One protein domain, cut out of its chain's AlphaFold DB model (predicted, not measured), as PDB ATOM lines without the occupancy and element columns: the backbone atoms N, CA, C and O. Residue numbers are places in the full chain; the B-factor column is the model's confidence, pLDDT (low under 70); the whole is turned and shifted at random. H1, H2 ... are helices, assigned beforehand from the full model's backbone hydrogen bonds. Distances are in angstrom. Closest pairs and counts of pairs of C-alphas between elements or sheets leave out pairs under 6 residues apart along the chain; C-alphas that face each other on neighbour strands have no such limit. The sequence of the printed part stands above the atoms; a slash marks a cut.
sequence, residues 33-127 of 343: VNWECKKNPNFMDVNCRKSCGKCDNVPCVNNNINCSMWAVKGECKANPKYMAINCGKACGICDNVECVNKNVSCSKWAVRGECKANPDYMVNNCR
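This is residues 33 to 127 of the 343 residues of an uncharacterized protein of Biomphalaria glabrata (UniProt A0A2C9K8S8). Three small clusters of short helices are strung in a row along a rod: H1 and H2 at one end, H3 to H6 in the middle, H7 to H9 at the other end. Long stretches with no named element lead from each cluster to the next, and H9 crosses H3 where the second and third clusters meet. The printed part has 95 residues, with nine named helices in the order H1 to H9 and no named strand; the class is all helix. It is only just loose, close to compact, with a radius of gyration of the C-alphas of 15.0 A, and its C-alphas span 51 by 23 by 20 A.

Start at Val 33 and find C-alpha 36 at (-9.992, -11.047, 31.368), where H1 begins; it runs over residues 36 to 39. H2 follows, residues 41 to 47, 9.7 A from first to last C-alpha. Go on past residues 48 to 66 to C-alpha 67 at (-11.773, -9.924, 8.037), where H3 begins, residues 67 to 72, 8.8 A long. Next come H4, residues 75 to 78, H5, residues 80 to 86 and 10.0 A long, and H6, residues 88 to 91. After residues 92 to 105 you meet H7, residues 106 to 111, 8.7 A long, then H8, residues 114 to 117. H9, residues 119 to 125, is 9.9 A long and ends at C-alpha 125, (0.395, -14.822, 0.931).

Look first at H3, the hub. It touches H9, about perpendicular at 82 degrees, with Met 69 and Pro 119 as the closest C-alphas, 5.3 A apart. It touches H6, where the closest C-alphas, of Ser 68 and Ala 90, are 5.3 A apart. H3 and H8 only just touch, with 3 pairs of C-alphas within 8 A, the closest those of Val 72 and Cys 115 at 6.5 A. H4 and H5 only just touch, with 3 pairs within 8 A, and only at the corner; their closest C-alphas, of Cys 76 and Met 83, are 5.5 A apart. H2 and H5 are close but not clearly touching, at a steep tilt of 43 degrees, opposite ways; their closest C-alphas, of Val 46 and Ile 85, are 6.4 A apart. H1 and H2 also only just touch, with 3 pairs within 8 A, and only at the corner, the closest C-alphas being those of Cys 37 and Met 44 at 5.4 A. H7 is close to H8 but not clearly touching, with the C-alphas of Trp 109 and Cys 115 closest at 7.4 A. Every O i to N i+4 pair is within hydrogen-bond range in H3, H5, H7 and H9, and 2 of 3 are in H2; H1, H4, H6 and H8 are too short for such a pair.

The two C-alphas farthest apart, of Val 33 and Lys 108, are 50.8 A apart. The printed part has no cut. The links from H2 to H3, 19 residues, and from H6 to H7, 14 residues, are long. The mean pLDDT of the printed part is 88.7, and no printed residue is under 70.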
ATOM      1  N   VAL A  33     -10.538  -6.471  36.217       96.62
ATOM      2  CA  VAL A  33     -10.158  -6.925  37.570       96.62
ATOM      3  C   VAL A  33     -10.136  -8.457  37.670       96.62
ATOM      4  O   VAL A  33      -9.257  -9.021  38.319       96.62
ATOM      5  N   ASN A  34     -11.032  -9.148  36.962       97.31
ATOM      6  CA  ASN A  34     -11.092 -10.614  36.896       97.31
ATOM      7  C   ASN A  34     -10.094 -11.251  35.903       97.31
ATOM      8  O   ASN A  34     -10.227 -12.425  35.542       97.31
ATOM      9  N   TRP A  35      -9.052 -10.509  35.506       95.69
ATOM     10  CA  TRP A  35      -7.956 -10.948  34.630       95.69
ATOM     11  C   TRP A  35      -8.347 -11.245  33.177       95.69
ATOM     12  O   TRP A  35      -7.555 -11.830  32.428       95.69
ATOM     13  N   GLU A  36      -9.518 -10.793  32.731       97.00
ATOM     14  CA  GLU A  36      -9.992 -11.047  31.368       97.00
ATOM     15  C   GLU A  36      -9.085 -10.408  30.310       97.00
ATOM     16  O   GLU A  36      -8.892 -10.984  29.243       97.00
ATOM     17  N   CYS A  37      -8.425  -9.284  30.610       94.00
ATOM     18  CA  CYS A  37      -7.468  -8.653  29.690       94.00
ATOM     19  C   CYS A  37      -6.292  -9.572  29.302       94.00
ATOM     20  O   CYS A  37      -5.670  -9.364  28.260       94.00
ATOM     21  N   LYS A  38      -5.963 -10.571  30.139       93.88
ATOM     22  CA  LYS A  38      -4.937 -11.587  29.848       93.88
ATOM     23  C   LYS A  38      -5.536 -12.893  29.332       93.88
ATOM     24  O   LYS A  38      -4.937 -13.509  28.461       93.88
ATOM     25  N   LYS A  39      -6.684 -13.321  29.872       95.31
ATOM     26  CA  LYS A  39      -7.342 -14.582  29.483       95.31
ATOM     27  C   LYS A  39      -7.978 -14.503  28.097       95.31
ATOM     28  O   LYS A  39      -7.857 -15.438  27.319       95.31
ATOM     29  N   ASN A  40      -8.608 -13.372  27.791       90.81
ATOM     30  CA  ASN A  40      -9.390 -13.142  26.580       90.81
ATOM     31  C   ASN A  40      -8.938 -11.860  25.852       90.81
ATOM     32  O   ASN A  40      -9.752 -10.960  25.611       90.81
ATOM     33  N   PRO A  41      -7.648 -11.753  25.474       88.69
ATOM     34  CA  PRO A  41      -7.074 -10.517  24.948       88.69
ATOM     35  C   PRO A  41      -7.752 -10.070  23.649       88.69
ATOM     36  O   PRO A  41      -8.055  -8.898  23.511       88.69
ATOM     37  N   ASN A  42      -8.115 -10.973  22.730       85.62
ATOM     38  CA  ASN A  42      -8.768 -10.575  21.471       85.62
ATOM     39  C   ASN A  42     -10.096  -9.833  21.695       85.62
ATOM     40  O   ASN A  42     -10.383  -8.840  21.028       85.62
ATOM     41  N   PHE A  43     -10.904 -10.296  22.652       90.31
ATOM     42  CA  PHE A  43     -12.172  -9.654  22.979       90.31
ATOM     43  C   PHE A  43     -11.949  -8.371  23.781       90.31
ATOM     44  O   PHE A  43     -12.518  -7.325  23.457       90.31
ATOM     45  N   MET A  44     -11.123  -8.448  24.822       92.19
ATOM     46  CA  MET A  44     -10.915  -7.351  25.761       92.19
ATOM     47  C   MET A  44     -10.147  -6.190  25.127       92.19
ATOM     48  O   MET A  44     -10.488  -5.033  25.357       92.19
ATOM     49  N   ASP A  45      -9.197  -6.469  24.244       88.19
ATOM     50  CA  ASP A  45      -8.426  -5.447  23.539       88.19
ATOM     51  C   ASP A  45      -9.276  -4.717  22.506       88.19
ATOM     52  O   ASP A  45      -8.971  -3.593  22.151       88.19
ATOM     53  N   VAL A  46     -10.369  -5.302  22.023       87.69
ATOM     54  CA  VAL A  46     -11.271  -4.635  21.072       87.69
ATOM     55  C   VAL A  46     -12.397  -3.889  21.788       87.69
ATOM     56  O   VAL A  46     -12.799  -2.799  21.364       87.69
ATOM     57  N   ASN A  47     -12.936  -4.484  22.854       90.81
ATOM     58  CA  ASN A  47     -14.166  -4.025  23.501       90.81
ATOM     59  C   ASN A  47     -13.935  -3.301  24.826       90.81
ATOM     60  O   ASN A  47     -14.801  -2.538  25.232       90.81
ATOM     61  N   CYS A  48     -12.792  -3.501  25.475       94.12
ATOM     62  CA  CYS A  48     -12.496  -3.011  26.821       94.12
ATOM     63  C   CYS A  48     -11.125  -2.314  26.898       94.12
ATOM     64  O   CYS A  48     -10.391  -2.451  27.878       94.12
ATOM     65  N   ARG A  49     -10.752  -1.583  25.836       91.56
ATOM     66  CA  ARG A  49      -9.429  -0.945  25.693       91.56
ATOM     67  C   ARG A  49      -9.077  -0.025  26.843       91.56
ATOM     68  O   ARG A  49      -7.924  -0.008  27.261       91.56
ATOM     69  N   LYS A  50     -10.048   0.737  27.343       93.31
ATOM     70  CA  LYS A  50      -9.812   1.699  28.414       93.31
ATOM     71  C   LYS A  50      -9.583   0.958  29.727       93.31
ATOM     72  O   LYS A  50      -8.561   1.181  30.370       93.31
ATOM     73  N   SER A  51     -10.461   0.018  30.065       95.38
ATOM     74  CA  SER A  51     -10.324  -0.820  31.264       95.38
ATOM     75  C   SER A  51      -9.057  -1.681  31.271       95.38
ATOM     76  O   SER A  51      -8.472  -1.902  32.327       95.38
ATOM     77  N   CYS A  52      -8.598  -2.143  30.105       94.44
ATOM     78  CA  CYS A  52      -7.357  -2.908  29.975       94.44
ATOM     79  C   CYS A  52      -6.092  -2.050  29.811       94.44
ATOM     80  O   CYS A  52      -5.013  -2.614  29.637       94.44
ATOM     81  N   GLY A  53      -6.197  -0.715  29.825       91.25
ATOM     82  CA  GLY A  53      -5.049   0.185  29.658       91.25
ATOM     83  C   GLY A  53      -4.381   0.108  28.279       91.25
ATOM     84  O   GLY A  53      -3.185   0.350  28.157       91.25
ATOM     85  N   LYS A  54      -5.133  -0.247  27.231       88.44
ATOM     86  CA  LYS A  54      -4.652  -0.444  25.851       88.44
ATOM     87  C   LYS A  54      -5.107   0.667  24.899       88.44
ATOM     88  O   LYS A  54      -5.326   0.424  23.718       88.44
ATOM     89  N   CYS A  55      -5.277   1.890  25.394       84.06
ATOM     90  CA  CYS A  55      -5.700   3.015  24.555       84.06
ATOM     91  C   CYS A  55      -4.672   3.398  23.486       84.06
ATOM     92  O   CYS A  55      -5.061   3.731  22.370       84.06
ATOM     93  N   ASP A  56      -3.384   3.283  23.808       82.44
ATOM     94  CA  ASP A  56      -2.294   3.659  22.901       82.44
ATOM     95  C   ASP A  56      -1.912   2.531  21.930       82.44
ATOM     96  O   ASP A  56      -1.134   2.739  21.001       82.44
ATOM     97  N   ASN A  57      -2.467   1.330  22.124       77.56
ATOM     98  CA  ASN A  57      -2.171   0.158  21.311       77.56
ATOM     99  C   ASN A  57      -3.410  -0.257  20.512       77.56
ATOM    100  O   ASN A  57      -4.379  -0.783  21.062       77.56
ATOM    101  N   VAL A  58      -3.386  -0.015  19.201       77.94
ATOM    102  CA  VAL A  58      -4.428  -0.523  18.305       77.94
ATOM    103  C   VAL A  58      -4.289  -2.049  18.236       77.94
ATOM    104  O   VAL A  58      -3.237  -2.530  17.808       77.94
ATOM    105  N   PRO A  59      -5.320  -2.824  18.628       81.50
ATOM    106  CA  PRO A  59      -5.234  -4.278  18.642       81.50
ATOM    107  C   PRO A  59      -4.883  -4.820  17.260       81.50
ATOM    108  O   PRO A  59      -5.577  -4.546  16.279       81.50
ATOM    109  N   CYS A  60      -3.833  -5.634  17.185       84.69
ATOM    110  CA  CYS A  60      -3.485  -6.310  15.947       84.69
ATOM    111  C   CYS A  60      -4.169  -7.670  15.881       84.69
ATOM    112  O   CYS A  60      -3.604  -8.691  16.268       84.69
ATOM    113  N   VAL A  61      -5.421  -7.690  15.430       87.00
ATOM    114  CA  VAL A  61      -6.239  -8.909  15.404       87.00
ATOM    115  C   VAL A  61      -7.057  -9.019  14.120       87.00
ATOM    116  O   VAL A  61      -7.278  -8.030  13.424       87.00
ATOM    117  N   ASN A  62      -7.517 -10.239  13.834       89.31
ATOM    118  CA  ASN A  62      -8.696 -10.500  13.012       89.31
ATOM    119  C   ASN A  62      -9.767 -11.070  13.944       89.31
ATOM    120  O   ASN A  62      -9.764 -12.255  14.256       89.31
ATOM    121  N   ASN A  63     -10.645 -10.207  14.440       89.62
ATOM    122  CA  ASN A  63     -11.688 -10.542  15.405       89.62
ATOM    123  C   ASN A  63     -12.991 -11.021  14.734       89.62
ATOM    124  O   ASN A  63     -13.982 -11.292  15.404       89.62
ATOM    125  N   ASN A  64     -13.010 -11.098  13.401       91.06
ATOM    126  CA  ASN A  64     -14.104 -11.660  12.622       91.06
ATOM    127  C   ASN A  64     -13.543 -12.606  11.555       91.06
ATOM    128  O   ASN A  64     -12.534 -12.296  10.922       91.06
ATOM    129  N   ILE A  65     -14.232 -13.723  11.321       87.75
ATOM    130  CA  ILE A  65     -13.870 -14.693  10.278       87.75
ATOM    131  C   ILE A  65     -13.837 -14.060   8.878       87.75
ATOM    132  O   ILE A  65     -13.025 -14.429   8.042       87.75
ATOM    133  N   ASN A  66     -14.650 -13.029   8.638       89.94
ATOM    134  CA  ASN A  66     -14.721 -12.337   7.355       89.94
ATOM    135  C   ASN A  66     -13.666 -11.239   7.179       89.94
ATOM    136  O   ASN A  66     -13.670 -10.585   6.139       89.94
ATOM    137  N   CYS A  67     -12.760 -11.006   8.139       93.38
ATOM    138  CA  CYS A  67     -11.773  -9.924   8.037       93.38
ATOM    139  C   CYS A  67     -10.970  -9.971   6.726       93.38
ATOM    140  O   CYS A  67     -10.753  -8.931   6.103       93.38
ATOM    141  N   SER A  68     -10.570 -11.164   6.277       92.50
ATOM    142  CA  SER A  68      -9.857 -11.359   5.011       92.50
ATOM    143  C   SER A  68     -10.717 -10.988   3.799       92.50
ATOM    144  O   SER A  68     -10.278 -10.244   2.923       92.50
ATOM    145  N   MET A  69     -11.974 -11.439   3.771       90.31
ATOM    146  CA  MET A  69     -12.920 -11.112   2.701       90.31
ATOM    147  C   MET A  69     -13.207  -9.606   2.651       90.31
ATOM    148  O   MET A  69     -13.184  -8.999   1.583       90.31
ATOM    149  N   TRP A  70     -13.451  -8.985   3.802       91.94
ATOM    150  CA  TRP A  70     -13.671  -7.547   3.922       91.94
ATOM    151  C   TRP A  70     -12.458  -6.750   3.442       91.94
ATOM    152  O   TRP A  70     -12.612  -5.778   2.703       91.94
ATOM    153  N   ALA A  71     -11.242  -7.195   3.771       90.75
ATOM    154  CA  ALA A  71     -10.026  -6.574   3.258       90.75
ATOM    155  C   ALA A  71      -9.964  -6.606   1.721       90.75
ATOM    156  O   ALA A  71      -9.706  -5.574   1.102       90.75
ATOM    157  N   VAL A  72     -10.289  -7.744   1.098       88.00
ATOM    158  CA  VAL A  72     -10.382  -7.885  -0.370       88.00
ATOM    159  C   VAL A  72     -11.491  -7.010  -0.966       88.00
ATOM    160  O   VAL A  72     -11.327  -6.431  -2.041       88.00
ATOM    161  N   LYS A  73     -12.620  -6.859  -0.267       85.12
ATOM    162  CA  LYS A  73     -13.710  -5.950  -0.658       85.12
ATOM    163  C   LYS A  73     -13.365  -4.465  -0.484       85.12
ATOM    164  O   LYS A  73     -14.147  -3.611  -0.876       85.12
ATOM    165  N   GLY A  74     -12.180  -4.142   0.031       87.19
ATOM    166  CA  GLY A  74     -11.717  -2.761   0.162       87.19
ATOM    167  C   GLY A  74     -12.189  -2.069   1.441       87.19
ATOM    168  O   GLY A  74     -11.998  -0.858   1.590       87.19
ATOM    169  N   GLU A  75     -12.726  -2.818   2.406       90.19
ATOM    170  CA  GLU A  75     -13.201  -2.293   3.692       90.19
ATOM    171  C   GLU A  75     -12.092  -1.604   4.488       90.19
ATOM    172  O   GLU A  75     -12.342  -0.651   5.220       90.19
ATOM    173  N   CYS A  76     -10.833  -2.012   4.305       88.88
ATOM    174  CA  CYS A  76      -9.683  -1.346   4.924       88.88
ATOM    175  C   CYS A  76      -9.596   0.144   4.561       88.88
ATOM    176  O   CYS A  76      -9.086   0.940   5.347       88.88
ATOM    177  N   LYS A  77     -10.102   0.526   3.378       86.81
ATOM    178  CA  LYS A  77     -10.181   1.916   2.922       86.81
ATOM    179  C   LYS A  77     -11.557   2.533   3.172       86.81
ATOM    180  O   LYS A  77     -11.614   3.709   3.516       86.81
ATOM    181  N   ALA A  78     -12.637   1.775   2.974       87.38
ATOM    182  CA  ALA A  78     -14.001   2.277   3.152       87.38
ATOM    183  C   ALA A  78     -14.343   2.514   4.634       87.38
ATOM    184  O   ALA A  78     -14.921   3.540   4.980       87.38
ATOM    185  N   ASN A  79     -13.904   1.611   5.514       89.94
ATOM    186  CA  ASN A  79     -14.181   1.597   6.949       89.94
ATOM    187  C   ASN A  79     -12.888   1.496   7.790       89.94
ATOM    188  O   ASN A  79     -12.740   0.601   8.631       89.94
ATOM    189  N   PRO A  80     -11.939   2.440   7.625       88.19
ATOM    190  CA  PRO A  80     -10.569   2.311   8.130       88.19
ATOM    191  C   PRO A  80     -10.490   2.223   9.658       88.19
ATOM    192  O   PRO A  80      -9.677   1.471  10.183       88.19
ATOM    193  N   LYS A  81     -11.360   2.932  10.392       88.19
ATOM    194  CA  LYS A  81     -11.393   2.878  11.867       88.19
ATOM    195  C   LYS A  81     -11.830   1.507  12.384       88.19
ATOM    196  O   LYS A  81     -11.192   0.951  13.273       88.19
ATOM    197  N   TYR A  82     -12.919   0.963  11.837       90.69
ATOM    198  CA  TYR A  82     -13.433  -0.342  12.252       90.69
ATOM    199  C   TYR A  82     -12.442  -1.447  11.895       90.69
ATOM    200  O   TYR A  82     -12.123  -2.285  12.740       90.69
ATOM    201  N   MET A  83     -11.926  -1.411  10.667       90.88
ATOM    202  CA  MET A  83     -11.000  -2.415  10.172       90.88
ATOM    203  C   MET A  83      -9.647  -2.361  10.879       90.88
ATOM    204  O   MET A  83      -9.098  -3.415  11.165       90.88
ATOM    205  N   ALA A  84      -9.140  -1.182  11.253       88.38
ATOM    206  CA  ALA A  84      -7.920  -1.080  12.054       88.38
ATOM    207  C   ALA A  84      -8.054  -1.770  13.423       88.38
ATOM    208  O   ALA A  84      -7.133  -2.456  13.845       88.38
ATOM    209  N   ILE A  85      -9.204  -1.621  14.094       87.19
ATOM    210  CA  ILE A  85      -9.431  -2.189  15.434       87.19
ATOM    211  C   ILE A  85      -9.756  -3.685  15.377       87.19
ATOM    212  O   ILE A  85      -9.306  -4.446  16.227       87.19
ATOM    213  N   ASN A  86     -10.591  -4.107  14.423       90.06
ATOM    214  CA  ASN A  86     -11.148  -5.462  14.408       90.06
ATOM    215  C   ASN A  86     -10.452  -6.393  13.410       90.06
ATOM    216  O   ASN A  86     -10.582  -7.602  13.544       90.06
ATOM    217  N   CYS A  87      -9.758  -5.855  12.409       92.50
ATOM    218  CA  CYS A  87      -9.194  -6.602  11.280       92.50
ATOM    219  C   CYS A  87      -7.804  -6.073  10.874       92.50
ATOM    220  O   CYS A  87      -7.422  -6.130   9.700       92.50
ATOM    221  N   GLY A  88      -7.044  -5.525  11.830       89.81
ATOM    222  CA  GLY A  88      -5.761  -4.866  11.580       89.81
ATOM    223  C   GLY A  88      -4.759  -5.768  10.854       89.81
ATOM    224  O   GLY A  88      -4.040  -5.297   9.966       89.81
ATOM    225  N   LYS A  89      -4.777  -7.079  11.147       89.25
ATOM    226  CA  LYS A  89      -3.937  -8.078  10.465       89.25
ATOM    227  C   LYS A  89      -4.300  -8.218   8.991       89.25
ATOM    228  O   LYS A  89      -3.412  -8.137   8.137       89.25
ATOM    229  N   ALA A  90      -5.583  -8.404   8.673       91.31
ATOM    230  CA  ALA A  90      -6.054  -8.531   7.292       91.31
ATOM    231  C   ALA A  90      -5.738  -7.278   6.463       91.31
ATOM    232  O   ALA A  90      -5.278  -7.391   5.331       91.31
ATOM    233  N   CYS A  91      -5.875  -6.090   7.056       89.81
ATOM    234  CA  CYS A  91      -5.540  -4.830   6.390       89.81
ATOM    235  C   CYS A  91      -4.040  -4.520   6.315       89.81
ATOM    236  O   CYS A  91      -3.650  -3.569   5.643       89.81
ATOM    237  N   GLY A  92      -3.191  -5.286   7.011       86.25
ATOM    238  CA  GLY A  92      -1.747  -5.029   7.053       86.25
ATOM    239  C   GLY A  92      -1.392  -3.696   7.699       86.25
ATOM    240  O   GLY A  92      -0.417  -3.067   7.305       86.25
ATOM    241  N   ILE A  93      -2.210  -3.251   8.654       84.44
ATOM    242  CA  ILE A  93      -1.995  -2.003   9.401       84.44
ATOM    243  C   ILE A  93      -1.012  -2.231  10.562       84.44
ATOM    244  O   ILE A  93      -0.402  -1.288  11.057       84.44
ATOM    245  N   CYS A  94      -0.843  -3.481  10.989       81.94
ATOM    246  CA  CYS A  94      -0.028  -3.875  12.130       81.94
ATOM    247  C   CYS A  94       0.827  -5.115  11.812       81.94
ATOM    248  O   CYS A  94       0.784  -5.627  10.693       81.94
ATOM    249  N   ASP A  95       1.643  -5.552  12.778       79.00
ATOM    250  CA  ASP A  95       2.633  -6.644  12.671       79.00
ATOM    251  C   ASP A  95       3.732  -6.436  11.612       79.00
ATOM    252  O   ASP A  95       4.466  -7.366  11.290       79.00
ATOM    253  N   ASN A  96       3.865  -5.215  11.074       70.31
ATOM    254  CA  ASN A  96       4.803  -4.879   9.998       70.31
ATOM    255  C   ASN A  96       4.751  -5.904   8.848       70.31
ATOM    256  O   ASN A  96       5.777  -6.332   8.319       70.31
ATOM    257  N   VAL A  97       3.537  -6.358   8.511       75.19
ATOM    258  CA  VAL A  97       3.350  -7.391   7.494       75.19
ATOM    259  C   VAL A  97       3.782  -6.835   6.146       75.19
ATOM    260  O   VAL A  97       3.154  -5.922   5.607       75.19
ATOM    261  N   GLU A  98       4.842  -7.415   5.587       82.94
ATOM    262  CA  GLU A  98       5.357  -7.005   4.287       82.94
ATOM    263  C   GLU A  98       4.279  -7.096   3.196       82.94
ATOM    264  O   GLU A  98       3.582  -8.105   3.028       82.94
ATOM    265  N   CYS A  99       4.165  -6.030   2.402       86.94
ATOM    266  CA  CYS A  99       3.317  -5.996   1.216       86.94
ATOM    267  C   CYS A  99       4.006  -6.719   0.048       86.94
ATOM    268  O   CYS A  99       4.553  -6.105  -0.875       86.94
ATOM    269  N   VAL A 100       3.975  -8.046   0.075       89.44
ATOM    270  CA  VAL A 100       4.613  -8.876  -0.951       89.44
ATOM    271  C   VAL A 100       3.678  -9.960  -1.468       89.44
ATOM    272  O   VAL A 100       2.641 -10.270  -0.880       89.44
ATOM    273  N   ASN A 101       4.052 -10.507  -2.621       91.94
ATOM    274  CA  ASN A 101       3.572 -11.799  -3.082       91.94
ATOM    275  C   ASN A 101       4.607 -12.827  -2.629       91.94
ATOM    276  O   ASN A 101       5.728 -12.815  -3.129       91.94
ATOM    277  N   LYS A 102       4.246 -13.676  -1.670       93.50
ATOM    278  CA  LYS A 102       5.118 -14.742  -1.162       93.50
ATOM    279  C   LYS A 102       5.244 -15.901  -2.149       93.50
ATOM    280  O   LYS A 102       6.218 -16.638  -2.098       93.50
ATOM    281  N   ASN A 103       4.268 -16.057  -3.045       93.81
ATOM    282  CA  ASN A 103       4.270 -17.069  -4.094       93.81
ATOM    283  C   ASN A 103       4.345 -16.413  -5.483       93.81
ATOM    284  O   ASN A 103       3.671 -15.413  -5.749       93.81
ATOM    285  N   VAL A 104       5.128 -17.006  -6.385       91.69
ATOM    286  CA  VAL A 104       5.268 -16.557  -7.782       91.69
ATOM    287  C   VAL A 104       3.932 -16.562  -8.541       91.69
ATOM    288  O   VAL A 104       3.697 -15.727  -9.410       91.69
ATOM    289  N   SER A 105       3.010 -17.448  -8.171       91.81
ATOM    290  CA  SER A 105       1.698 -17.601  -8.802       91.81
ATOM    291  C   SER A 105       0.649 -16.602  -8.312       91.81
ATOM    292  O   SER A 105      -0.435 -16.552  -8.891       91.81
ATOM    293  N   CYS A 106       0.949 -15.760  -7.315       93.88
ATOM    294  CA  CYS A 106      -0.017 -14.810  -6.749       93.88
ATOM    295  C   CYS A 106      -0.710 -13.937  -7.806       93.88
ATOM    296  O   CYS A 106      -1.916 -13.714  -7.722       93.88
ATOM    297  N   SER A 107       0.020 -13.455  -8.816       93.38
ATOM    298  CA  SER A 107      -0.564 -12.643  -9.891       93.38
ATOM    299  C   SER A 107      -1.544 -13.449 -10.750       93.38
ATOM    300  O   SER A 107      -2.623 -12.962 -11.081       93.38
ATOM    301  N   LYS A 108      -1.205 -14.704 -11.072       87.88
ATOM    302  CA  LYS A 108      -2.073 -15.612 -11.842       87.88
ATOM    303  C   LYS A 108      -3.347 -15.940 -11.064       87.88
ATOM    304  O   LYS A 108      -4.438 -15.857 -11.616       87.88
ATOM    305  N   TRP A 109      -3.209 -16.264  -9.782       89.19
ATOM    306  CA  TRP A 109      -4.326 -16.529  -8.878       89.19
ATOM    307  C   TRP A 109      -5.240 -15.313  -8.717       89.19
ATOM    308  O   TRP A 109      -6.456 -15.438  -8.831       89.19
ATOM    309  N   ALA A 110      -4.675 -14.113  -8.561       89.38
ATOM    310  CA  ALA A 110      -5.468 -12.890  -8.469       89.38
ATOM    311  C   ALA A 110      -6.334 -12.652  -9.718       89.38
ATOM    312  O   ALA A 110      -7.511 -12.327  -9.589       89.38
ATOM    313  N   VAL A 111      -5.785 -12.868 -10.920       86.00
ATOM    314  CA  VAL A 111      -6.536 -12.760 -12.188       86.00
ATOM    315  C   VAL A 111      -7.633 -13.821 -12.303       86.00
ATOM    316  O   VAL A 111      -8.671 -13.558 -12.904       86.00
ATOM    317  N   ARG A 112      -7.426 -15.006 -11.720       80.25
ATOM    318  CA  ARG A 112      -8.429 -16.082 -11.659       80.25
ATOM    319  C   ARG A 112      -9.520 -15.849 -10.611       80.25
ATOM    320  O   ARG A 112     -10.424 -16.657 -10.516       80.25
ATOM    321  N   GLY A 113      -9.458 -14.762  -9.843       83.19
ATOM    322  CA  GLY A 113     -10.478 -14.452  -8.841       83.19
ATOM    323  C   GLY A 113     -10.222 -15.057  -7.459       83.19
ATOM    324  O   GLY A 113     -11.039 -14.861  -6.561       83.19
ATOM    325  N   GLU A 114      -9.062 -15.682  -7.227       84.62
ATOM    326  CA  GLU A 114      -8.704 -16.295  -5.935       84.62
ATOM    327  C   GLU A 114      -8.732 -15.301  -4.776       84.62
ATOM    328  O   GLU A 114      -9.000 -15.673  -3.640       84.62
ATOM    329  N   CYS A 115      -8.515 -14.008  -5.034       87.81
ATOM    330  CA  CYS A 115      -8.659 -12.989  -3.995       87.81
ATOM    331  C   CYS A 115     -10.051 -13.030  -3.349       87.81
ATOM    332  O   CYS A 115     -10.167 -12.822  -2.148       87.81
ATOM    333  N   LYS A 116     -11.102 -13.310  -4.132       84.56
ATOM    334  CA  LYS A 116     -12.479 -13.438  -3.639       84.56
ATOM    335  C   LYS A 116     -12.816 -14.872  -3.229       84.56
ATOM    336  O   LYS A 116     -13.494 -15.036  -2.222       84.56
ATOM    337  N   ALA A 117     -12.363 -15.869  -3.993       81.38
ATOM    338  CA  ALA A 117     -12.686 -17.279  -3.757       81.38
ATOM    339  C   ALA A 117     -11.930 -17.881  -2.558       81.38
ATOM    340  O   ALA A 117     -12.497 -18.662  -1.800       81.38
ATOM    341  N   ASN A 118     -10.679 -17.468  -2.341       83.12
ATOM    342  CA  ASN A 118      -9.805 -17.932  -1.264       83.12
ATOM    343  C   ASN A 118      -9.142 -16.747  -0.519       83.12
ATOM    344  O   ASN A 118      -7.916 -16.564  -0.541       83.12
ATOM    345  N   PRO A 119      -9.944 -15.890   0.137       86.12
ATOM    346  CA  PRO A 119      -9.467 -14.629   0.690       86.12
ATOM    347  C   PRO A 119      -8.460 -14.825   1.825       86.12
ATOM    348  O   PRO A 119      -7.524 -14.039   1.929       86.12
ATOM    349  N   ASP A 120      -8.594 -15.861   2.657       86.25
ATOM    350  CA  ASP A 120      -7.675 -16.095   3.779       86.25
ATOM    351  C   ASP A 120      -6.258 -16.423   3.308       86.25
ATOM    352  O   ASP A 120      -5.287 -15.811   3.768       86.25
ATOM    353  N   TYR A 121      -6.113 -17.343   2.352       89.06
ATOM    354  CA  TYR A 121      -4.802 -17.655   1.796       89.06
ATOM    355  C   TYR A 121      -4.220 -16.443   1.067       89.06
ATOM    356  O   TYR A 121      -3.059 -16.071   1.276       89.06
ATOM    357  N   MET A 122      -5.035 -15.786   0.242       90.94
ATOM    358  CA  MET A 122      -4.580 -14.689  -0.603       90.94
ATOM    359  C   MET A 122      -4.220 -13.432   0.199       90.94
ATOM    360  O   MET A 122      -3.230 -12.771  -0.114       90.94
ATOM    361  N   VAL A 123      -4.935 -13.124   1.283       90.44
ATOM    362  CA  VAL A 123      -4.576 -12.043   2.216       90.44
ATOM    363  C   VAL A 123      -3.282 -12.364   2.962       90.44
ATOM    364  O   VAL A 123      -2.512 -11.460   3.262       90.44
ATOM    365  N   ASN A 124      -2.975 -13.624   3.255       88.31
ATOM    366  CA  ASN A 124      -1.760 -13.961   4.003       88.31
ATOM    367  C   ASN A 124      -0.513 -14.145   3.124       88.31
ATOM    368  O   ASN A 124       0.608 -13.944   3.606       88.31
ATOM    369  N   ASN A 125      -0.698 -14.472   1.841       90.88
ATOM    370  CA  ASN A 125       0.395 -14.822   0.931       90.88
ATOM    371  C   ASN A 125       0.512 -13.926  -0.308       90.88
ATOM    372  O   ASN A 125       1.590 -13.843  -0.886       90.88
ATOM    373  N   CYS A 126      -0.550 -13.231  -0.713       93.44
ATOM    374  CA  CYS A 126      -0.651 -12.558  -2.013       93.44
ATOM    375  C   CYS A 126      -1.224 -11.134  -1.918       93.44
ATOM    376  O   CYS A 126      -1.918 -10.657  -2.823       93.44
ATOM    377  N   ARG A 127      -0.923 -10.418  -0.825       91.25
ATOM    378  CA  ARG A 127      -1.471  -9.078  -0.518       91.25
ATOM    379  C   ARG A 127      -1.307  -8.086  -1.657       91.25
ATOM    380  O   ARG A 127      -2.226  -7.325  -1.965       91.25
TER     381      ARG A 127